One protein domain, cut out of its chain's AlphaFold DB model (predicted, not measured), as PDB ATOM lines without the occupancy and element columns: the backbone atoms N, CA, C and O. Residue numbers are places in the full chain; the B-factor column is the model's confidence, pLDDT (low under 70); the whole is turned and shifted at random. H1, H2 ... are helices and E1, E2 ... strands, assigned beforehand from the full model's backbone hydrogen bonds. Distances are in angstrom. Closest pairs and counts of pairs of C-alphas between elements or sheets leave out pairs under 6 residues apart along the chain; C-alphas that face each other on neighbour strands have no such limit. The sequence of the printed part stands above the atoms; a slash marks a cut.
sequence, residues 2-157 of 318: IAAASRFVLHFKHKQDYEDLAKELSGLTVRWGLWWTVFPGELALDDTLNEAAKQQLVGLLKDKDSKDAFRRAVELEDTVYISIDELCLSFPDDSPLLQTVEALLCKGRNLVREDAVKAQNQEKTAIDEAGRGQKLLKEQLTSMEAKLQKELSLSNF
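AT A GLANCE: This is residues 2 to 157 of the 318 residues of the protein "Kinesin light chain" of Haematococcus lacustris (UniProt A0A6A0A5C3). A small, rounded head of short helices and two short strands sits at one end of a very long, single helix, H7, most of which sticks out of the head as an arm, residues 113 to 154. In the head, H5 crosses the first part of H7, H4 runs beside its beginning, and the strand pair E1 and E2 lies with H3 and H6 beyond H5. The printed part has 156 residues, with seven named helices and two named strands in the order H1 H2 E1 H3 H4 H5 E2 H6 H7; the two-stranded sheet is antiparallel and the class is mostly helix. The whole is extended, with a radius of gyration of the C-alphas of 27.9 A and spans of 98 by 33 by 25 A.

HOW THE PARTS SIT: H1, residues 2 to 9, touches no helix. H2, residues 15 to 25, is close to but not clearly touching H6, residues 84 to 90; their closest C-alphas, of Leu 25 and Ile 84, are 7.2 A apart. E1, residues 29 to 31, is the antiparallel neighbour of E2, residues 81 to 83, at 149 degrees, with N 30 and O 82 at 2.9 A and N 82 and O 30 at 2.8 A, within hydrogen-bond range. H3, residues 32 to 38, follows E1 directly; its closest C-alpha to E2 is that of Trp 32, 5.5 A from that of Tyr 81. H4, residues 51 to 60, touches H7, residues 97 to 154, with residues 98 to 102 of H7 alone, at a shallow tilt of 8 degrees, the same way; the closest C-alphas, of Leu 57 and Leu 98, are 6.4 A apart. H5, residues 64 to 74, touches H7 through residues 101 to 112 of H7 alone, about perpendicular at 87 degrees; the closest C-alphas, of Ala 73 and Gly 108, are 4.2 A apart. H5 and H6 only just touch, with 3 pairs of C-alphas within 8 A, the closest being Val 74 and Ser 90 at 6.0 A. Every O i to N i+4 pair is within hydrogen-bond range in H2, H4, H5, H6 and H7; H1 has 0 of 4, with 1 of 5 O i to N i+3 pairs, and H3 has 1 of 3, with 3 of 4.

IN THESE COORDINATES: H1 begins at C-alpha 2, (372.956, 391.516, 375.761). H2 is 15.0 A long, H4 14.2 A and H5 15.5 A. H7 runs 84.2 A from C-alpha 97 at (384.339, 389.654, 395.417) to C-alpha 154 at (309.718, 409.262, 429.127).

THE WHOLE: The two C-alphas farthest apart, of Asp 47 and Asn 156, are 98.7 A apart. Residues 113 to 157 stand free; the body without them spans 37 by 33 by 26 A. The printed part has no cut, and the long link is H3 to H4, residues 39 to 50. Mean pLDDT of the printed part is 80.9; under 70 are residues 2 to 19, 21 to 22, 25 to 26, 44 to 47, 78 and 155 to 157.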
ATOM      1  N   ILE A   2     372.074 392.375 374.933       33.25
ATOM      2  CA  ILE A   2     372.956 391.516 375.761       33.25
ATOM      3  C   ILE A   2     374.406 392.057 375.846       33.25
ATOM      4  O   ILE A   2     375.125 391.762 376.789       33.25
ATOM      5  N   ALA A   3     374.809 392.972 374.956       32.88
ATOM      6  CA  ALA A   3     376.140 393.600 374.975       32.88
ATOM      7  C   ALA A   3     376.365 394.652 376.088       32.88
ATOM      8  O   ALA A   3     377.486 395.123 376.251       32.88
ATOM      9  N   ALA A   4     375.329 395.034 376.847       35.44
ATOM     10  CA  ALA A   4     375.451 396.036 377.915       35.44
ATOM     11  C   ALA A   4     375.782 395.418 379.288       35.44
ATOM     12  O   ALA A   4     376.388 396.082 380.120       35.44
ATOM     13  N   ALA A   5     375.457 394.138 379.507       36.75
ATOM     14  CA  ALA A   5     375.790 393.434 380.749       36.75
ATOM     15  C   ALA A   5     377.203 392.811 380.726       36.75
ATOM     16  O   ALA A   5     377.793 392.600 381.781       36.75
ATOM     17  N   SER A   6     377.801 392.600 379.543       37.38
ATOM     18  CA  SER A   6     379.176 392.083 379.406       37.38
ATOM     19  C   SER A   6     380.278 393.052 379.861       37.38
ATOM     20  O   SER A   6     381.439 392.660 379.899       37.38
ATOM     21  N   ARG A   7     379.954 394.303 380.223       43.94
ATOM     22  CA  ARG A   7     380.932 395.273 380.758       43.94
ATOM     23  C   ARG A   7     381.102 395.228 382.274       43.94
ATOM     24  O   ARG A   7     381.985 395.907 382.781       43.94
ATOM     25  N   PHE A   8     380.349 394.383 382.978       43.16
ATOM     26  CA  PHE A   8     380.545 394.170 384.417       43.16
ATOM     27  C   PHE A   8     381.863 393.439 384.752       43.16
ATOM     28  O   PHE A   8     382.180 393.247 385.919       43.16
ATOM     29  N   VAL A   9     382.632 393.035 383.730       46.53
ATOM     30  CA  VAL A   9     383.855 392.226 383.857       46.53
ATOM     31  C   VAL A   9     385.120 392.954 383.363       46.53
ATOM     32  O   VAL A   9     386.195 392.371 383.289       46.53
ATOM     33  N   LEU A  10     385.050 394.250 383.035       37.47
ATOM     34  CA  LEU A  10     386.270 395.015 382.751       37.47
ATOM     35  C   LEU A  10     386.948 395.425 384.061       37.47
ATOM     36  O   LEU A  10     386.805 396.546 384.543       37.47
ATOM     37  N   HIS A  11     387.706 394.492 384.628       42.78
ATOM     38  CA  HIS A  11     388.561 394.743 385.771       42.78
ATOM     39  C   HIS A  11     389.732 395.678 385.374       42.78
ATOM     40  O   HIS A  11     390.603 395.345 384.571       42.78
ATOM     41  N   PHE A  12     389.721 396.885 385.951       46.66
ATOM     42  CA  PHE A  12     390.862 397.497 386.652       46.66
ATOM     43  C   PHE A  12     392.164 397.822 385.901       46.66
ATOM     44  O   PHE A  12     393.257 397.596 386.420       46.66
ATOM     45  N   LYS A  13     392.100 398.474 384.732       45.28
ATOM     46  CA  LYS A  13     393.312 399.127 384.177       45.28
ATOM     47  C   LYS A  13     393.197 400.576 383.722       45.28
ATOM     48  O   LYS A  13     394.227 401.230 383.607       45.28
ATOM     49  N   HIS A  14     391.995 401.114 383.550       49.06
ATOM     50  CA  HIS A  14     391.804 402.513 383.167       49.06
ATOM     51  C   HIS A  14     390.725 403.159 384.034       49.06
ATOM     52  O   HIS A  14     389.553 403.200 383.679       49.06
ATOM     53  N   LYS A  15     391.147 403.665 385.197       54.97
ATOM     54  CA  LYS A  15     390.281 404.371 386.154       54.97
ATOM     55  C   LYS A  15     389.527 405.547 385.512       54.97
ATOM     56  O   LYS A  15     388.365 405.763 385.823       54.97
ATOM     57  N   GLN A  16     390.164 406.251 384.573       54.28
ATOM     58  CA  GLN A  16     389.564 407.392 383.875       54.28
ATOM     59  C   GLN A  16     388.408 406.974 382.947       54.28
ATOM     60  O   GLN A  16     387.331 407.554 383.017       54.28
ATOM     61  N   ASP A  17     388.600 405.920 382.146       60.16
ATOM     62  CA  ASP A  17     387.566 405.415 381.230       60.16
ATOM     63  C   ASP A  17     386.384 404.795 381.997       60.16
ATOM     64  O   ASP A  17     385.250 404.798 381.519       60.16
ATOM     65  N   TYR A  18     386.642 404.281 383.206       64.88
ATOM     66  CA  TYR A  18     385.607 403.804 384.119       64.88
ATOM     67  C   TYR A  18     384.766 404.948 384.687       64.88
ATOM     68  O   TYR A  18     383.549 404.828 384.696       64.88
ATOM     69  N   GLU A  19     385.373 406.051 385.130       66.00
ATOM     70  CA  GLU A  19     384.627 407.200 385.667       66.00
ATOM     71  C   GLU A  19     383.724 407.845 384.599       66.00
ATOM     72  O   GLU A  19     382.564 408.156 384.879       66.00
ATOM     73  N   ASP A  20     384.210 407.971 383.360       70.38
ATOM     74  CA  ASP A  20     383.420 408.502 382.243       70.38
ATOM     75  C   ASP A  20     382.279 407.549 381.842       70.38
ATOM     76  O   ASP A  20     381.142 407.984 381.639       70.38
ATOM     77  N   LEU A  21     382.537 406.236 381.808       63.53
ATOM     78  CA  LEU A  21     381.502 405.238 381.532       63.53
ATOM     79  C   LEU A  21     380.490 405.120 382.682       63.53
ATOM     80  O   LEU A  21     379.294 405.021 382.431       63.53
ATOM     81  N   ALA A  22     380.936 405.148 383.936       62.34
ATOM     82  CA  ALA A  22     380.067 405.135 385.110       62.34
ATOM     83  C   ALA A  22     379.131 406.347 385.101       62.34
ATOM     84  O   ALA A  22     377.949 406.217 385.397       62.34
ATOM     85  N   LYS A  23     379.617 407.509 384.651       71.38
ATOM     86  CA  LYS A  23     378.786 408.698 384.454       71.38
ATOM     87  C   LYS A  23     377.744 408.516 383.344       71.38
ATOM     88  O   LYS A  23     376.606 408.938 383.529       71.38
ATOM     89  N   GLU A  24     378.084 407.868 382.228       71.38
ATOM     90  CA  GLU A  24     377.117 407.537 381.164       71.38
ATOM     91  C   GLU A  24     376.091 406.470 381.576       71.38
ATOM     92  O   GLU A  24     374.956 406.485 381.098       71.38
ATOM     93  N   LEU A  25     376.483 405.542 382.452       68.06
ATOM     94  CA  LEU A  25     375.628 404.461 382.947       68.06
ATOM     95  C   LEU A  25     374.856 404.841 384.223       68.06
ATOM     96  O   LEU A  25     373.954 404.096 384.618       68.06
ATOM     97  N   SER A  26     375.173 405.980 384.845       65.81
ATOM     98  CA  SER A  26     374.467 406.486 386.025       65.81
ATOM     99  C   SER A  26     372.974 406.672 385.724       65.81
ATOM    100  O   SER A  26     372.578 407.188 384.676       65.81
ATOM    101  N   GLY A  27     372.120 406.172 386.617       71.88
ATOM    102  CA  GLY A  27     370.666 406.134 386.409       71.88
ATOM    103  C   GLY A  27     370.134 404.980 385.543       71.88
ATOM    104  O   GLY A  27     368.915 404.859 385.376       71.88
ATOM    105  N   LEU A  28     370.988 404.087 385.025       83.31
ATOM    106  CA  LEU A  28     370.509 402.822 384.471       83.31
ATOM    107  C   LEU A  28     370.044 401.892 385.588       83.31
ATOM    108  O   LEU A  28     370.722 401.676 386.592       83.31
ATOM    109  N   THR A  29     368.883 401.291 385.359       85.81
ATOM    110  CA  THR A  29     368.261 400.342 386.275       85.81
ATOM    111  C   THR A  29     368.052 399.006 385.577       85.81
ATOM    112  O   THR A  29     367.669 398.936 384.406       85.81
ATOM    113  N   VAL A  30     368.311 397.914 386.292       84.50
ATOM    114  CA  VAL A  30     368.151 396.549 385.780       84.50
ATOM    115  C   VAL A  30     367.137 395.821 386.640       84.50
ATOM    116  O   VAL A  30     367.216 395.852 387.860       84.50
ATOM    117  N   ARG A  31     366.174 395.128 386.026       85.62
ATOM    118  CA  ARG A  31     365.244 394.286 386.793       85.62
ATOM    119  C   ARG A  31     366.000 393.157 387.478       85.62
ATOM    120  O   ARG A  31     366.690 392.401 386.793       85.62
ATOM    121  N   TRP A  32     365.757 392.951 388.770       88.31
ATOM    122  CA  TRP A  32     366.358 391.855 389.538       88.31
ATOM    123  C   TRP A  32     366.172 390.491 388.871       88.31
ATOM    124  O   TRP A  32     367.121 389.723 388.749       88.31
ATOM    125  N   GLY A  33     364.967 390.210 388.365       87.38
ATOM    126  CA  GLY A  33     364.678 388.954 387.668       87.38
ATOM    127  C   GLY A  33     365.581 388.712 386.457       87.38
ATOM    128  O   GLY A  33     365.996 387.582 386.242       87.38
ATOM    129  N   LEU A  34     365.925 389.765 385.705       85.00
ATOM    130  CA  LEU A  34     366.856 389.666 384.582       85.00
ATOM    131  C   LEU A  34     368.300 389.558 385.078       85.00
ATOM    132  O   LEU A  34     369.058 388.735 384.573       85.00
ATOM    133  N   TRP A  35     368.669 390.334 386.097       88.81
ATOM    134  CA  TRP A  35     370.009 390.299 386.678       88.81
ATOM    135  C   TRP A  35     370.389 388.895 387.178       88.81
ATOM    136  O   TRP A  35     371.458 388.398 386.835       88.81
ATOM    137  N   TRP A  36     369.474 388.189 387.853       90.81
ATOM    138  CA  TRP A  36     369.690 386.813 388.327       90.81
ATOM    139  C   TRP A  36     369.833 385.756 387.222       90.81
ATOM    140  O   TRP A  36     370.260 384.640 387.514       90.81
ATOM    141  N   THR A  37     369.445 386.055 385.976       86.69
ATOM    142  CA  THR A  37     369.695 385.135 384.847       86.69
ATOM    143  C   THR A  37     371.138 385.193 384.368       86.69
ATOM    144  O   THR A  37     371.622 384.232 383.781       86.69
ATOM    145  N   VAL A  38     371.819 386.306 384.642       85.31
ATOM    146  CA  VAL A  38     373.198 386.564 384.228       85.31
ATOM    147  C   VAL A  38     374.137 386.319 385.408       85.31
ATOM    148  O   VAL A  38     375.119 385.599 385.285       85.31
ATOM    149  N   PHE A  39     373.827 386.848 386.588       86.12
ATOM    150  CA  PHE A  39     374.669 386.705 387.769       86.12
ATOM    151  C   PHE A  39     374.217 385.540 388.672       86.12
ATOM    152  O   PHE A  39     373.020 385.417 388.950       86.12
ATOM    153  N   PRO A  40     375.142 384.712 389.199       85.44
ATOM    154  CA  PRO A  40     376.601 384.737 388.993       85.44
ATOM    155  C   PRO A  40     377.113 383.881 387.806       85.44
ATOM    156  O   PRO A  40     378.323 383.764 387.618       85.44
ATOM    157  N   GLY A  41     376.230 383.253 387.016       76.62
ATOM    158  CA  GLY A  41     376.603 382.239 386.012       76.62
ATOM    159  C   GLY A  41     377.447 382.750 384.832       76.62
ATOM    160  O   GLY A  41     378.433 382.116 384.455       76.62
ATOM    161  N   GLU A  42     377.105 383.923 384.307       79.94
ATOM    162  CA  GLU A  42     377.700 384.573 383.128       79.94
ATOM    163  C   GLU A  42     378.827 385.558 383.489       79.94
ATOM    164  O   GLU A  42     379.179 386.424 382.689       79.94
ATOM    165  N   LEU A  43     379.411 385.457 384.692       74.50
ATOM    166  CA  LEU A  43     380.682 386.121 385.007       74.50
ATOM    167  C   LEU A  43     381.755 385.541 384.071       74.50
ATOM    168  O   LEU A  43     382.346 384.491 384.351       74.50
ATOM    169  N   ALA A  44     381.903 386.140 382.895       53.38
ATOM    170  CA  ALA A  44     382.757 385.649 381.830       53.38
ATOM    171  C   ALA A  44     384.224 385.878 382.194       53.38
ATOM    172  O   ALA A  44     384.650 387.021 382.205       53.38
ATOM    173  N   LEU A  45     384.965 384.791 382.444       49.03
ATOM    174  CA  LEU A  45     386.423 384.682 382.273       49.03
ATOM    175  C   LEU A  45     387.226 385.925 382.699       49.03
ATOM    176  O   LEU A  45     388.077 386.398 381.951       49.03
ATOM    177  N   ASP A  46     386.960 386.466 383.886       59.09
ATOM    178  CA  ASP A  46     387.988 387.268 384.529       59.09
ATOM    179  C   ASP A  46     388.998 386.273 385.095       59.09
ATOM    180  O   ASP A  46     388.672 385.513 386.011       59.09
ATOM    181  N   ASP A  47     390.205 386.241 384.530       63.47
ATOM    182  CA  ASP A  47     391.292 385.360 384.978       63.47
ATOM    183  C   ASP A  47     391.635 385.575 386.469       63.47
ATOM    184  O   ASP A  47     392.351 384.773 387.076       63.47
ATOM    185  N   THR A  48     391.126 386.649 387.086       72.38
ATOM    186  CA  THR A  48     391.294 386.951 388.510       72.38
ATOM    187  C   THR A  48     390.440 386.087 389.439       72.38
ATOM    188  O   THR A  48     390.853 385.846 390.579       72.38
ATOM    189  N   LEU A  49     389.282 385.582 388.991       80.06
ATOM    190  CA  LEU A  49     388.402 384.770 389.832       80.06
ATOM    191  C   LEU A  49     388.584 383.285 389.514       80.06
ATOM    192  O   LEU A  49     388.146 382.787 388.481       80.06
ATOM    193  N   ASN A  50     389.206 382.545 390.432       87.50
ATOM    194  CA  ASN A  50     389.371 381.110 390.235       87.50
ATOM    195  C   ASN A  50     388.009 380.376 390.205       87.50
ATOM    196  O   ASN A  50     387.034 380.778 390.847       87.50
ATOM    197  N   GLU A  51     387.954 379.254 389.480       87.62
ATOM    198  CA  GLU A  51     386.731 378.448 389.334       87.62
ATOM    199  C   GLU A  51     386.141 378.004 390.682       87.62
ATOM    200  O   GLU A  51     384.924 377.921 390.843       87.62
ATOM    201  N   ALA A  52     386.987 377.773 391.691       89.75
ATOM    202  CA  ALA A  52     386.532 377.411 393.030       89.75
ATOM    203  C   ALA A  52     385.703 378.533 393.686       89.75
ATOM    204  O   ALA A  52     384.624 378.267 394.216       89.75
ATOM    205  N   ALA A  53     386.161 379.785 393.609       86.50
ATOM    206  CA  ALA A  53     385.451 380.951 394.125       86.50
ATOM    207  C   ALA A  53     384.149 381.197 393.351       86.50
ATOM    208  O   ALA A  53     383.132 381.542 393.953       86.50
ATOM    209  N   LYS A  54     384.139 380.941 392.037       86.75
ATOM    210  CA  LYS A  54     382.923 381.028 391.217       86.75
ATOM    211  C   LYS A  54     381.867 380.012 391.658       86.75
ATOM    212  O   LYS A  54     380.709 380.373 391.854       86.75
ATOM    213  N   GLN A  55     382.265 378.760 391.891       89.69
ATOM    214  CA  GLN A  55     381.359 377.729 392.413       89.69
ATOM    215  C   GLN A  55     380.854 378.059 393.822       89.69
ATOM    216  O   GLN A  55     379.677 377.847 394.119       89.69
ATOM    217  N   GLN A  56     381.708 378.625 394.680       91.25
ATOM    218  CA  GLN A  56     381.290 379.101 395.999       91.25
ATOM    219  C   GLN A  56     380.256 380.225 395.891       91.25
ATOM    220  O   GLN A  56     379.232 380.168 396.567       91.25
ATOM    221  N   LEU A  57     380.457 381.187 394.989       90.00
ATOM    222  CA  LEU A  57     379.518 382.281 394.754       90.00
ATOM    223  C   LEU A  57     378.158 381.784 394.233       90.00
ATOM    224  O   LEU A  57     377.112 382.209 394.723       90.00
ATOM    225  N   VAL A  58     378.163 380.840 393.285       90.81
ATOM    226  CA  VAL A  58     376.945 380.157 392.812       90.81
ATOM    227  C   VAL A  58     376.246 379.438 393.968       90.81
ATOM    228  O   VAL A  58     375.024 379.508 394.086       90.81
ATOM    229  N   GLY A  59     377.011 378.772 394.836       92.06
ATOM    230  CA  GLY A  59     376.496 378.100 396.024       92.06
ATOM    231  C   GLY A  59     375.842 379.060 397.021       92.06
ATOM    232  O   GLY A  59     374.732 378.791 397.475       92.06
ATOM    233  N   LEU A  60     376.492 380.190 397.311       92.06
ATOM    234  CA  LEU A  60     376.002 381.224 398.230       92.06
ATOM    235  C   LEU A  60     374.693 381.865 397.765       92.06
ATOM    236  O   LEU A  60     373.893 382.280 398.595       92.06
ATOM    237  N   LEU A  61     374.474 381.951 396.454       93.12
ATOM    238  CA  LEU A  61     373.309 382.603 395.849       93.12
ATOM    239  C   LEU A  61     372.342 381.599 395.215       93.12
ATOM    240  O   LEU A  61     371.557 381.951 394.333       93.12
ATOM    241  N   LYS A  62     372.408 380.332 395.628       93.81
ATOM    242  CA  LYS A  62     371.591 379.259 395.060       93.81
ATOM    243  C   LYS A  62     370.124 379.387 395.459       93.81
ATOM    244  O   LYS A  62     369.239 379.206 394.622       93.81
ATOM    245  N   ASP A  63     369.874 379.638 396.737       95.25
ATOM    246  CA  ASP A  63     368.534 379.666 397.310       95.25
ATOM    247  C   ASP A  63     367.915 381.069 397.277       95.25
ATOM    248  O   ASP A  63     368.602 382.087 397.160       95.25
ATOM    249  N   LYS A  64     366.583 381.108 397.348       93.00
ATOM    250  CA  LYS A  64     365.819 382.352 397.281       93.00
ATOM    251  C   LYS A  64     366.130 383.276 398.462       93.00
ATOM    252  O   LYS A  64     366.280 384.472 398.244       93.00
ATOM    253  N   ASP A  65     366.282 382.735 399.667       92.06
ATOM    254  CA  ASP A  65     366.481 383.536 400.878       92.06
ATOM    255  C   ASP A  65     367.822 384.277 400.834       92.06
ATOM    256  O   ASP A  65     367.912 385.447 401.204       92.06
ATOM    257  N   SER A  66     368.867 383.629 400.323       92.88
ATOM    258  CA  SER A  66     370.166 384.258 400.098       92.88
ATOM    259  C   SER A  66     370.098 385.319 398.994       92.88
ATOM    260  O   SER A  66     370.676 386.393 399.152       92.88
ATOM    261  N   LYS A  67     369.341 385.091 397.913       93.56
ATOM    262  CA  LYS A  67     369.111 386.121 396.884       93.56
ATOM    263  C   LYS A  67     368.364 387.337 397.433       93.56
ATOM    264  O   LYS A  67     368.769 388.465 397.165       93.56
ATOM    265  N   ASP A  68     367.321 387.115 398.225       90.25
ATOM    266  CA  ASP A  68     366.528 388.178 398.849       90.25
ATOM    267  C   ASP A  68     367.358 388.948 399.887       90.25
ATOM    268  O   ASP A  68     367.316 390.178 399.924       90.25
ATOM    269  N   ALA A  69     368.192 388.255 400.670       91.62
ATOM    270  CA  ALA A  69     369.140 388.892 401.579       91.62
ATOM    271  C   ALA A  69     370.159 389.754 400.825       91.62
ATOM    272  O   ALA A  69     370.358 390.914 401.180       91.62
ATOM    273  N   PHE A  70     370.784 389.221 399.773       93.06
ATOM    274  CA  PHE A  70     371.722 389.984 398.951       93.06
ATOM    275  C   PHE A  70     371.055 391.235 398.376       93.06
ATOM    276  O   PHE A  70     371.564 392.340 398.552       93.06
ATOM    277  N   ARG A  71     369.877 391.069 397.765       92.62
ATOM    278  CA  ARG A  71     369.067 392.170 397.244       92.62
ATOM    279  C   ARG A  71     368.830 393.234 398.312       92.62
ATOM    280  O   ARG A  71     369.150 394.391 398.082       92.62
ATOM    281  N   ARG A  72     368.373 392.843 399.505       89.56
ATOM    282  CA  ARG A  72     368.100 393.771 400.614       89.56
ATOM    283  C   ARG A  72     369.342 394.518 401.109       89.56
ATOM    284  O   ARG A  72     369.216 395.610 401.648       89.56
ATOM    285  N   ALA A  73     370.527 393.927 400.978       91.19
ATOM    286  CA  ALA A  73     371.776 394.546 401.413       91.19
ATOM    287  C   ALA A  73     372.284 395.636 400.461       91.19
ATOM    288  O   ALA A  73     372.976 396.553 400.920       91.19
ATOM    289  N   VAL A  74     371.977 395.475 399.172       89.88
ATOM    290  CA  VAL A  74     372.444 396.315 398.063       89.88
ATOM    291  C   VAL A  74     371.415 397.388 397.704       89.88
ATOM    292  O   VAL A  74     371.785 398.513 397.396       89.88
ATOM    293  N   GLU A  75     370.131 397.054 397.774       86.25
ATOM    294  CA  GLU A  75     369.027 397.939 397.413       86.25
ATOM    295  C   GLU A  75     368.681 398.901 398.559       86.25
ATOM    296  O   GLU A  75     368.301 398.472 399.655       86.25
ATOM    297  N   LEU A  76     368.808 400.208 398.307       76.19
ATOM    298  CA  LEU A  76     368.483 401.256 399.279       76.19
ATOM    299  C   LEU A  76     367.010 401.666 399.189       76.19
ATOM    300  O   LEU A  76     366.387 401.957 400.212       76.19
ATOM    301  N   GLU A  77     366.446 401.638 397.984       74.44
ATOM    302  CA  GLU A  77     365.049 401.967 397.714       74.44
ATOM    303  C   GLU A  77     364.320 400.702 397.244       74.44
ATOM    304  O   GLU A  77     364.702 400.115 396.245       74.44
ATOM    305  N   ASP A  78     363.296 400.248 397.978       62.72
ATOM    306  CA  ASP A  78     362.549 399.001 397.713       62.72
ATOM    307  C   ASP A  78     361.831 399.039 396.347       62.72
ATOM    308  O   ASP A  78     360.674 399.452 396.226       62.72
ATOM    309  N   THR A  79     362.538 398.644 395.288       73.00
ATOM    310  CA  THR A  79     362.100 398.724 393.897       73.00
ATOM    311  C   THR A  79     362.231 397.377 393.182       73.00
ATOM    312  O   THR A  79     362.842 396.414 393.624       73.00
ATOM    313  N   VAL A  80     361.599 397.233 392.019       86.62
ATOM    314  CA  VAL A  80     361.713 396.005 391.198       86.62
ATOM    315  C   VAL A  80     363.066 395.942 390.457       86.62
ATOM    316  O   VAL A  80     363.354 394.987 389.724       86.62
ATOM    317  N   TYR A  81     363.905 396.961 390.632       85.81
ATOM    318  CA  TYR A  81     365.123 397.183 389.881       85.81
ATOM    319  C   TYR A  81     366.313 397.365 390.826       85.81
ATOM    320  O   TYR A  81     366.149 397.660 391.994       85.81
ATOM    321  N   ILE A  82     367.515 397.189 390.304       88.56
ATOM    322  CA  ILE A  82     368.749 397.617 390.951       88.56
ATOM    323  C   ILE A  82     369.390 398.684 390.080       88.56
ATOM    324  O   ILE A  82     369.504 398.493 388.862       88.56
ATOM    325  N   SER A  83     369.780 399.807 390.680       87.69
ATOM    326  CA  SER A  83     370.604 400.784 389.979       87.69
ATOM    327  C   SER A  83     372.050 400.296 389.905       87.69
ATOM    328  O   SER A  83     372.560 399.639 390.815       87.69
ATOM    329  N   ILE A  84     372.726 400.607 388.799       82.50
ATOM    330  CA  ILE A  84     374.156 400.297 388.670       82.50
ATOM    331  C   ILE A  84     374.955 401.025 389.761       82.50
ATOM    332  O   ILE A  84     375.881 400.443 390.317       82.50
ATOM    333  N   ASP A  85     374.547 402.242 390.125       82.50
ATOM    334  CA  ASP A  85     375.197 403.045 391.161       82.50
ATOM    335  C   ASP A  85     375.153 402.359 392.539       82.50
ATOM    336  O   ASP A  85     376.186 402.239 393.197       82.50
ATOM    337  N   GLU A  86     374.001 401.828 392.964       85.31
ATOM    338  CA  GLU A  86     373.879 401.062 394.219       85.31
ATOM    339  C   GLU A  86     374.728 399.790 394.216       85.31
ATOM    340  O   GLU A  86     375.334 399.427 395.232       85.31
ATOM    341  N   LEU A  87     374.787 399.112 393.066       85.56
ATOM    342  CA  LEU A  87     375.610 397.926 392.906       85.56
ATOM    343  C   LEU A  87     377.091 398.302 393.051       85.56
ATOM    344  O   LEU A  87     377.776 397.712 393.878       85.56
ATOM    345  N   CYS A  88     377.568 399.328 392.343       82.62
ATOM    346  CA  CYS A  88     378.946 399.813 392.455       82.62
ATOM    347  C   CYS A  88     379.292 400.268 393.880       82.62
ATOM    348  O   CYS A  88     380.344 399.910 394.401       82.62
ATOM    349  N   LEU A  89     378.391 400.983 394.563       85.38
ATOM    350  CA  LEU A  89     378.584 401.389 395.963       85.38
ATOM    351  C   LEU A  89     378.712 400.197 396.922       85.38
ATOM    352  O   LEU A  89     379.340 400.313 397.975       85.38
ATOM    353  N   SER A  90     378.124 399.055 396.570       87.06
ATOM    354  CA  SER A  90     378.168 397.835 397.379       87.06
ATOM    355  C   SER A  90     379.437 397.003 397.164       87.06
ATOM    356  O   SER A  90     379.721 396.123 397.979       87.06
ATOM    357  N   PHE A  91     380.215 397.282 396.111       86.19
ATOM    358  CA  PHE A  91     381.448 396.574 395.763       86.19
ATOM    359  C   PHE A  91     382.637 397.543 395.692       86.19
ATOM    360  O   PHE A  91     382.965 398.025 394.612       86.19
ATOM    361  N   PRO A  92     383.305 397.836 396.823       82.88
ATOM    362  CA  PRO A  92     384.485 398.690 396.816       82.88
ATOM    363  C   PRO A  92     385.641 398.044 396.043       82.88
ATOM    364  O   PRO A  92     385.910 396.849 396.181       82.88
ATOM    365  N   ASP A  93     386.339 398.891 395.292       75.88
ATOM    366  CA  ASP A  93     387.316 398.562 394.253       75.88
ATOM    367  C   ASP A  93     388.387 397.513 394.624       75.88
ATOM    368  O   ASP A  93     388.766 396.691 393.793       75.88
ATOM    369  N   ASP A  94     388.837 397.486 395.880       81.88
ATOM    370  CA  ASP A  94     389.957 396.641 396.323       81.88
ATOM    371  C   ASP A  94     389.528 395.381 397.104       81.88
ATOM    372  O   ASP A  94     390.370 394.654 397.640       81.88
ATOM    373  N   SER A  95     388.223 395.116 397.235       81.19
ATOM    374  CA  SER A  95     387.732 394.017 398.080       81.19
ATOM    375  C   SER A  95     387.508 392.718 397.298       81.19
ATOM    376  O   SER A  95     386.847 392.739 396.256       81.19
ATOM    377  N   PRO A  96     387.972 391.554 397.799       87.31
ATOM    378  CA  PRO A  96     387.720 390.271 397.150       87.31
ATOM    379  C   PRO A  96     386.217 390.011 396.998       87.31
ATOM    380  O   PRO A  96     385.495 389.958 397.994       87.31
ATOM    381  N   LEU A  97     385.760 389.783 395.760       85.56
ATOM    382  CA  LEU A  97     384.339 389.654 395.417       85.56
ATOM    383  C   LEU A  97     383.581 388.702 396.353       85.56
ATOM    384  O   LEU A  97     382.511 389.040 396.850       85.56
ATOM    385  N   LEU A  98     384.151 387.524 396.618       83.12
ATOM    386  CA  LEU A  98     383.524 386.512 397.467       83.12
ATOM    387  C   LEU A  98     383.284 387.022 398.898       83.12
ATOM    388  O   LEU A  98     382.176 386.893 399.410       83.12
ATOM    389  N   GLN A  99     384.290 387.652 399.512       88.88
ATOM    390  CA  GLN A  99     384.184 388.190 400.872       88.88
ATOM    391  C   GLN A  99     383.172 389.337 400.932       88.88
ATOM    392  O   GLN A  99     382.388 389.426 401.878       88.88
ATOM    393  N   THR A 100     383.138 390.183 399.898       89.00
ATOM    394  CA  THR A 100     382.148 391.257 399.783       89.00
ATOM    395  C   THR A 100     380.728 390.697 399.702       89.00
ATOM    396  O   THR A 100     379.849 391.152 400.431       89.00
ATOM    397  N   VAL A 101     380.489 389.669 398.879       86.62
ATOM    398  CA  VAL A 101     379.164 389.035 398.775       86.62
ATOM    399  C   VAL A 101     378.758 388.363 400.085       86.62
ATOM    400  O   VAL A 101     377.614 388.513 400.511       86.62
ATOM    401  N   GLU A 102     379.671 387.668 400.765       87.75
ATOM    402  CA  GLU A 102     379.401 387.086 402.086       87.75
ATOM    403  C   GLU A 102     379.027 388.157 403.122       87.75
ATOM    404  O   GLU A 102     378.062 387.987 403.877       87.75
ATOM    405  N   ALA A 103     379.739 389.287 403.132       91.00
ATOM    406  CA  ALA A 103     379.439 390.416 404.005       91.00
ATOM    407  C   ALA A 103     378.065 391.034 403.690       91.00
ATOM    408  O   ALA A 103     377.281 391.293 404.609       91.00
ATOM    409  N   LEU A 104     377.739 391.210 402.405       88.44
ATOM    410  CA  LEU A 104     376.432 391.694 401.958       88.44
ATOM    411  C   LEU A 104     375.314 390.732 402.365       88.44
ATOM    412  O   LEU A 104     374.313 391.171 402.922       88.44
ATOM    413  N   LEU A 105     375.490 389.422 402.195       88.56
ATOM    414  CA  LEU A 105     374.516 388.423 402.644       88.56
ATOM    415  C   LEU A 105     374.283 388.489 404.156       88.56
ATOM    416  O   LEU A 105     373.137 388.452 404.610       88.56
ATOM    417  N   CYS A 106     375.349 388.617 404.947       89.81
ATOM    418  CA  CYS A 106     375.241 388.795 406.393       89.81
ATOM    419  C   CYS A 106     374.466 390.072 406.754       89.81
ATOM    420  O   CYS A 106     373.532 390.013 407.559       89.81
ATOM    421  N   LYS A 107     374.798 391.207 406.124       92.38
ATOM    422  CA  LYS A 107     374.093 392.486 406.305       92.38
ATOM    423  C   LYS A 107     372.615 392.368 405.928       92.38
ATOM    424  O   LYS A 107     371.751 392.746 406.713       92.38
ATOM    425  N   GLY A 108     372.318 391.781 404.775       88.38
ATOM    426  CA  GLY A 108     370.967 391.573 404.268       88.38
ATOM    427  C   GLY A 108     370.105 390.712 405.181       88.38
ATOM    428  O   GLY A 108     368.984 391.086 405.513       88.38
ATOM    429  N   ARG A 109     370.646 389.591 405.673       92.12
ATOM    430  CA  ARG A 109     369.953 388.732 406.648       92.12
ATOM    431  C   ARG A 109     369.636 389.479 407.945       92.12
ATOM    432  O   ARG A 109     368.577 389.254 408.524       92.12
ATOM    433  N   ASN A 110     370.527 390.360 408.402       92.06
ATOM    434  CA  ASN A 110     370.265 391.192 409.575       92.06
ATOM    435  C   ASN A 110     369.148 392.209 409.307       92.06
ATOM    436  O   ASN A 110     368.232 392.299 410.117       92.06
ATOM    437  N   LEU A 111     369.156 392.878 408.149       89.25
ATOM    438  CA  LEU A 111     368.082 393.798 407.751       89.25
ATOM    439  C   LEU A 111     366.719 393.097 407.679       89.25
ATOM    440  O   LEU A 111     365.744 393.599 408.223       89.25
ATOM    441  N   VAL A 112     366.656 391.894 407.098       85.06
ATOM    442  CA  VAL A 112     365.419 391.093 407.054       85.06
ATOM    443  C   VAL A 112     364.907 390.771 408.463       85.06
ATOM    444  O   VAL A 112     363.706 390.848 408.721       85.06
ATOM    445  N   ARG A 113     365.800 390.440 409.406       87.56
ATOM    446  CA  ARG A 113     365.418 390.206 410.810       87.56
ATOM    447  C   ARG A 113     364.912 391.479 411.484       87.56
ATOM    448  O   ARG A 113     363.924 391.417 412.210       87.56
ATOM    449  N   GLU A 114     365.565 392.615 411.260       90.38
ATOM    450  CA  GLU A 114     365.126 393.906 411.799       90.38
ATOM    451  C   GLU A 114     363.751 394.305 411.261       90.38
ATOM    452  O   GLU A 114     362.895 394.733 412.035       90.38
ATOM    453  N   ASP A 115     363.517 394.121 409.962       86.88
ATOM    454  CA  ASP A 115     362.230 394.392 409.323       86.88
ATOM    455  C   ASP A 115     361.135 393.471 409.883       86.88
ATOM    456  O   ASP A 115     360.041 393.943 410.192       86.88
ATOM    457  N   ALA A 116     361.440 392.193 410.138       88.00
ATOM    458  CA  ALA A 116     360.511 391.272 410.794       88.00
ATOM    459  C   ALA A 116     360.155 391.714 412.227       88.00
ATOM    460  O   ALA A 116     358.986 391.687 412.610       88.00
ATOM    461  N   VAL A 117     361.136 392.171 413.013       93.56
ATOM    462  CA  VAL A 117     360.895 392.701 414.369       93.56
ATOM    463  C   VAL A 117     360.070 393.990 414.316       93.56
ATOM    464  O   VAL A 117     359.138 394.161 415.104       93.56
ATOM    465  N   LYS A 118     360.366 394.899 413.379       91.25
ATOM    466  CA  LYS A 118     359.577 396.123 413.168       91.25
ATOM    467  C   LYS A 118     358.139 395.795 412.777       91.25
ATOM    468  O   LYS A 118     357.228 396.373 413.364       91.25
ATOM    469  N   ALA A 119     357.935 394.853 411.857       88.62
ATOM    470  CA  ALA A 119     356.613 394.413 411.428       88.62
ATOM    471  C   ALA A 119     355.808 393.821 412.597       88.62
ATOM    472  O   ALA A 119     354.676 394.236 412.822       88.62
ATOM    473  N   GLN A 120     356.413 392.947 413.410       92.12
ATOM    474  CA  GLN A 120     355.767 392.400 414.614       92.12
ATOM    475  C   GLN A 120     355.387 393.493 415.623       92.12
ATOM    476  O   GLN A 120     354.308 393.459 416.214       92.12
ATOM    477  N   ASN A 121     356.251 394.492 415.816       93.44
ATOM    478  CA  ASN A 121     355.958 395.617 416.706       93.44
ATOM    479  C   ASN A 121     354.828 396.509 416.166       93.44
ATOM    480  O   ASN A 121     353.983 396.967 416.939       93.44
ATOM    481  N   GLN A 122     354.790 396.746 414.852       90.12
ATOM    482  CA  GLN A 122     353.716 397.494 414.193       90.12
ATOM    483  C   GLN A 122     352.384 396.747 414.275       90.12
ATOM    484  O   GLN A 122     351.378 397.349 414.638       90.12
ATOM    485  N   GLU A 123     352.384 395.437 414.024       92.94
ATOM    486  CA  GLU A 123     351.202 394.582 414.150       92.94
ATOM    487  C   GLU A 123     350.652 394.605 415.580       92.94
ATOM    488  O   GLU A 123     349.466 394.860 415.788       92.94
ATOM    489  N   LYS A 124     351.520 394.446 416.587       95.50
ATOM    490  CA  LYS A 124     351.128 394.555 417.996       95.50
ATOM    491  C   LYS A 124     350.517 395.922 418.320       95.50
ATOM    492  O   LYS A 124     349.482 395.991 418.977       95.50
ATOM    493  N   THR A 125     351.124 397.001 417.821       94.06
ATOM    494  CA  THR A 125     350.612 398.368 418.013       94.06
ATOM    495  C   THR A 125     349.231 398.541 417.374       94.06
ATOM    496  O   THR A 125     348.334 399.095 418.007       94.06
ATOM    497  N   ALA A 126     349.029 398.012 416.163       91.06
ATOM    498  CA  ALA A 126     347.749 398.058 415.461       91.06
ATOM    499  C   ALA A 126     346.655 397.254 416.187       91.06
ATOM    500  O   ALA A 126     345.522 397.721 416.299       91.06
ATOM    501  N   ILE A 127     346.988 396.078 416.733       92.50
ATOM    502  CA  ILE A 127     346.066 395.270 417.548       92.50
ATOM    503  C   ILE A 127     345.660 396.031 418.818       92.50
ATOM    504  O   ILE A 127     344.473 396.097 419.147       92.50
ATOM    505  N   ASP A 128     346.620 396.652 419.506       94.19
ATOM    506  CA  ASP A 128     346.349 397.444 420.709       94.19
ATOM    507  C   ASP A 128     345.479 398.679 420.396       94.19
ATOM    508  O   ASP A 128     344.593 399.038 421.178       94.19
ATOM    509  N   GLU A 129     345.694 399.332 419.251       93.81
ATOM    510  CA  GLU A 129     344.864 400.442 418.760       93.81
ATOM    511  C   GLU A 129     343.441 400.002 418.412       93.81
ATOM    512  O   GLU A 129     342.480 400.637 418.860       93.81
ATOM    513  N   ALA A 130     343.292 398.892 417.690       90.88
ATOM    514  CA  ALA A 130     341.993 398.315 417.362       90.88
ATOM    515  C   ALA A 130     341.217 397.935 418.633       90.88
ATOM    516  O   ALA A 130     340.031 398.253 418.754       90.88
ATOM    517  N   GLY A 131     341.895 397.348 419.625       94.69
ATOM    518  CA  GLY A 131     341.311 397.034 420.929       94.69
ATOM    519  C   GLY A 131     340.813 398.279 421.673       94.69
ATOM    520  O   GLY A 131     339.708 398.274 422.226       94.69
ATOM    521  N   ARG A 132     341.574 399.384 421.645       93.00
ATOM    522  CA  ARG A 132     341.135 400.676 422.210       93.00
ATOM    523  C   ARG A 132     339.919 401.240 421.470       93.00
ATOM    524  O   ARG A 132     338.973 401.676 422.125       93.00
ATOM    525  N   GLY A 133     339.922 401.199 420.137       91.44
ATOM    526  CA  GLY A 133     338.804 401.656 419.309       91.44
ATOM    527  C   GLY A 133     337.518 400.868 419.571       91.44
ATOM    528  O   GLY A 133     336.461 401.458 419.791       91.44
ATOM    529  N   GLN A 134     337.614 399.539 419.647       92.44
ATOM    530  CA  GLN A 134     336.478 398.669 419.954       92.44
ATOM    531  C   GLN A 134     335.900 398.949 421.346       92.44
ATOM    532  O   GLN A 134     334.679 399.008 421.511       92.44
ATOM    533  N   LYS A 135     336.763 399.153 422.350       96.38
ATOM    534  CA  LYS A 135     336.332 399.508 423.707       96.38
ATOM    535  C   LYS A 135     335.567 400.836 423.723       96.38
ATOM    536  O   LYS A 135     334.478 400.888 424.290       96.38
ATOM    537  N   LEU A 136     336.091 401.867 423.055       96.25
ATOM    538  CA  LEU A 136     335.446 403.180 422.961       96.25
ATOM    539  C   LEU A 136     334.073 403.099 422.277       96.25
ATOM    540  O   LEU A 136     333.101 403.662 422.778       96.25
ATOM    541  N   LEU A 137     333.969 402.364 421.166       92.12
ATOM    542  CA  LEU A 137     332.698 402.161 420.463       92.12
ATOM    543  C   LEU A 137     331.673 401.433 421.337       92.12
ATOM    544  O   LEU A 137     330.506 401.818 421.363       92.12
ATOM    545  N   LYS A 138     332.098 400.417 422.097       95.50
ATOM    546  CA  LYS A 138     331.218 399.692 423.023       95.50
ATOM    547  C   LYS A 138     330.687 400.601 424.134       95.50
ATOM    548  O   LYS A 138     329.503 400.544 424.460       95.50
ATOM    549  N   GLU A 139     331.540 401.455 424.695       97.00
ATOM    550  CA  GLU A 139     331.143 402.455 425.693       97.00
ATOM    551  C   GLU A 139     330.162 403.487 425.104       97.00
ATOM    552  O   GLU A 139     329.150 403.805 425.734       97.00
ATOM    553  N   GLN A 140     330.399 403.959 423.874       94.44
ATOM    554  CA  GLN A 140     329.486 404.870 423.173       94.44
ATOM    555  C   GLN A 140     328.129 404.226 422.878       94.44
ATOM    556  O   GLN A 140     327.103 404.850 423.142       94.44
ATOM    557  N   LEU A 141     328.116 402.983 422.392       94.31
ATOM    558  CA  LEU A 141     326.888 402.235 422.126       94.31
ATOM    559  C   LEU A 141     326.073 402.061 423.408       94.31
ATOM    560  O   LEU A 141     324.897 402.401 423.432       94.31
ATOM    561  N   THR A 142     326.723 401.653 424.500       95.75
ATOM    562  CA  THR A 142     326.066 401.488 425.808       95.75
ATOM    563  C   THR A 142     325.476 402.816 426.308       95.75
ATOM    564  O   THR A 142     324.376 402.860 426.856       95.75
ATOM    565  N   SER A 143     326.182 403.932 426.090       96.31
ATOM    566  CA  SER A 143     325.695 405.282 426.405       96.31
ATOM    567  C   SER A 143     324.496 405.692 425.539       96.31
ATOM    568  O   SER A 143     323.535 406.273 426.049       96.31
ATOM    569  N   MET A 144     324.520 405.378 424.240       88.44
ATOM    570  CA  MET A 144     323.404 405.626 423.321       88.44
ATOM    571  C   MET A 144     322.176 404.786 423.674       88.44
ATOM    572  O   MET A 144     321.080 405.335 423.736       88.44
ATOM    573  N   GLU A 145     322.353 403.498 423.964       90.94
ATOM    574  CA  GLU A 145     321.286 402.601 424.416       90.94
ATOM    575  C   GLU A 145     320.646 403.115 425.709       90.94
ATOM    576  O   GLU A 145     319.425 403.230 425.789       90.94
ATOM    577  N   ALA A 146     321.455 403.527 426.690       94.44
ATOM    578  CA  ALA A 146     320.949 404.100 427.935       94.44
ATOM    579  C   ALA A 146     320.156 405.402 427.708       94.44
ATOM    580  O   ALA A 146     319.117 405.615 428.341       94.44
ATOM    581  N   LYS A 147     320.613 406.275 426.797       92.56
ATOM    582  CA  LYS A 147     319.879 407.493 426.409       92.56
ATOM    583  C   LYS A 147     318.558 407.157 425.726       92.56
ATOM    584  O   LYS A 147     317.529 407.689 426.134       92.56
ATOM    585  N   LEU A 148     318.580 406.251 424.751       85.94
ATOM    586  CA  LEU A 148     317.391 405.823 424.020       85.94
ATOM    587  C   LEU A 148     316.368 405.195 424.970       85.94
ATOM    588  O   LEU A 148     315.191 405.527 424.917       85.94
ATOM    589  N   GLN A 149     316.808 404.340 425.892       87.12
ATOM    590  CA  GLN A 149     315.925 403.713 426.869       87.12
ATOM    591  C   GLN A 149     315.311 404.736 427.833       87.12
ATOM    592  O   GLN A 149     314.131 404.635 428.166       87.12
ATOM    593  N   LYS A 150     316.072 405.766 428.228       90.81
ATOM    594  CA  LYS A 150     315.545 406.896 429.000       90.81
ATOM    595  C   LYS A 150     314.487 407.673 428.206       90.81
ATOM    596  O   LYS A 150     313.423 407.952 428.751       90.81
ATOM    597  N   GLU A 151     314.733 407.988 426.939       84.94
ATOM    598  CA  GLU A 151     313.771 408.693 426.075       84.94
ATOM    599  C   GLU A 151     312.505 407.869 425.807       84.94
ATOM    600  O   GLU A 151     311.389 408.386 425.896       84.94
ATOM    601  N   LEU A 152     312.655 406.566 425.567       81.81
ATOM    602  CA  LEU A 152     311.541 405.632 425.416       81.81
ATOM    603  C   LEU A 152     310.727 405.498 426.709       81.81
ATOM    604  O   LEU A 152     309.510 405.387 426.645       81.81
ATOM    605  N   SER A 153     311.367 405.553 427.883       82.56
ATOM    606  CA  SER A 153     310.658 405.521 429.171       82.56
ATOM    607  C   SER A 153     309.893 406.812 429.488       82.56
ATOM    608  O   SER A 153     308.931 406.786 430.252       82.56
ATOM    609  N   LEU A 154     310.321 407.943 428.913       73.62
ATOM    610  CA  LEU A 154     309.718 409.262 429.127       73.62
ATOM    611  C   LEU A 154     308.619 409.593 428.111       73.62
ATOM    612  O   LEU A 154     307.816 410.492 428.355       73.62
ATOM    613  N   SER A 155     308.584 408.902 426.974       60.53
ATOM    614  CA  SER A 155     307.613 409.151 425.914       60.53
ATOM    615  C   SER A 155     306.467 408.142 425.968       60.53
ATOM    616  O   SER A 155     306.675 406.939 426.101       60.53
ATOM    617  N   ASN A 156     305.231 408.612 425.765       65.31
ATOM    618  CA  ASN A 156     304.105 407.758 425.371       65.31
ATOM    619  C   ASN A 156     304.314 407.282 423.919       65.31
ATOM    620  O   ASN A 156     303.492 407.543 423.047       65.31
ATOM    621  N   PHE A 157     305.443 406.635 423.615       56.56
ATOM    622  CA  PHE A 157     305.881 406.339 422.248       56.56
ATOM    623  C   PHE A 157     304.865 405.471 421.481       56.56
ATOM    624  O   PHE A 157     304.734 405.586 420.262       56.56
TER     625      PHE A 157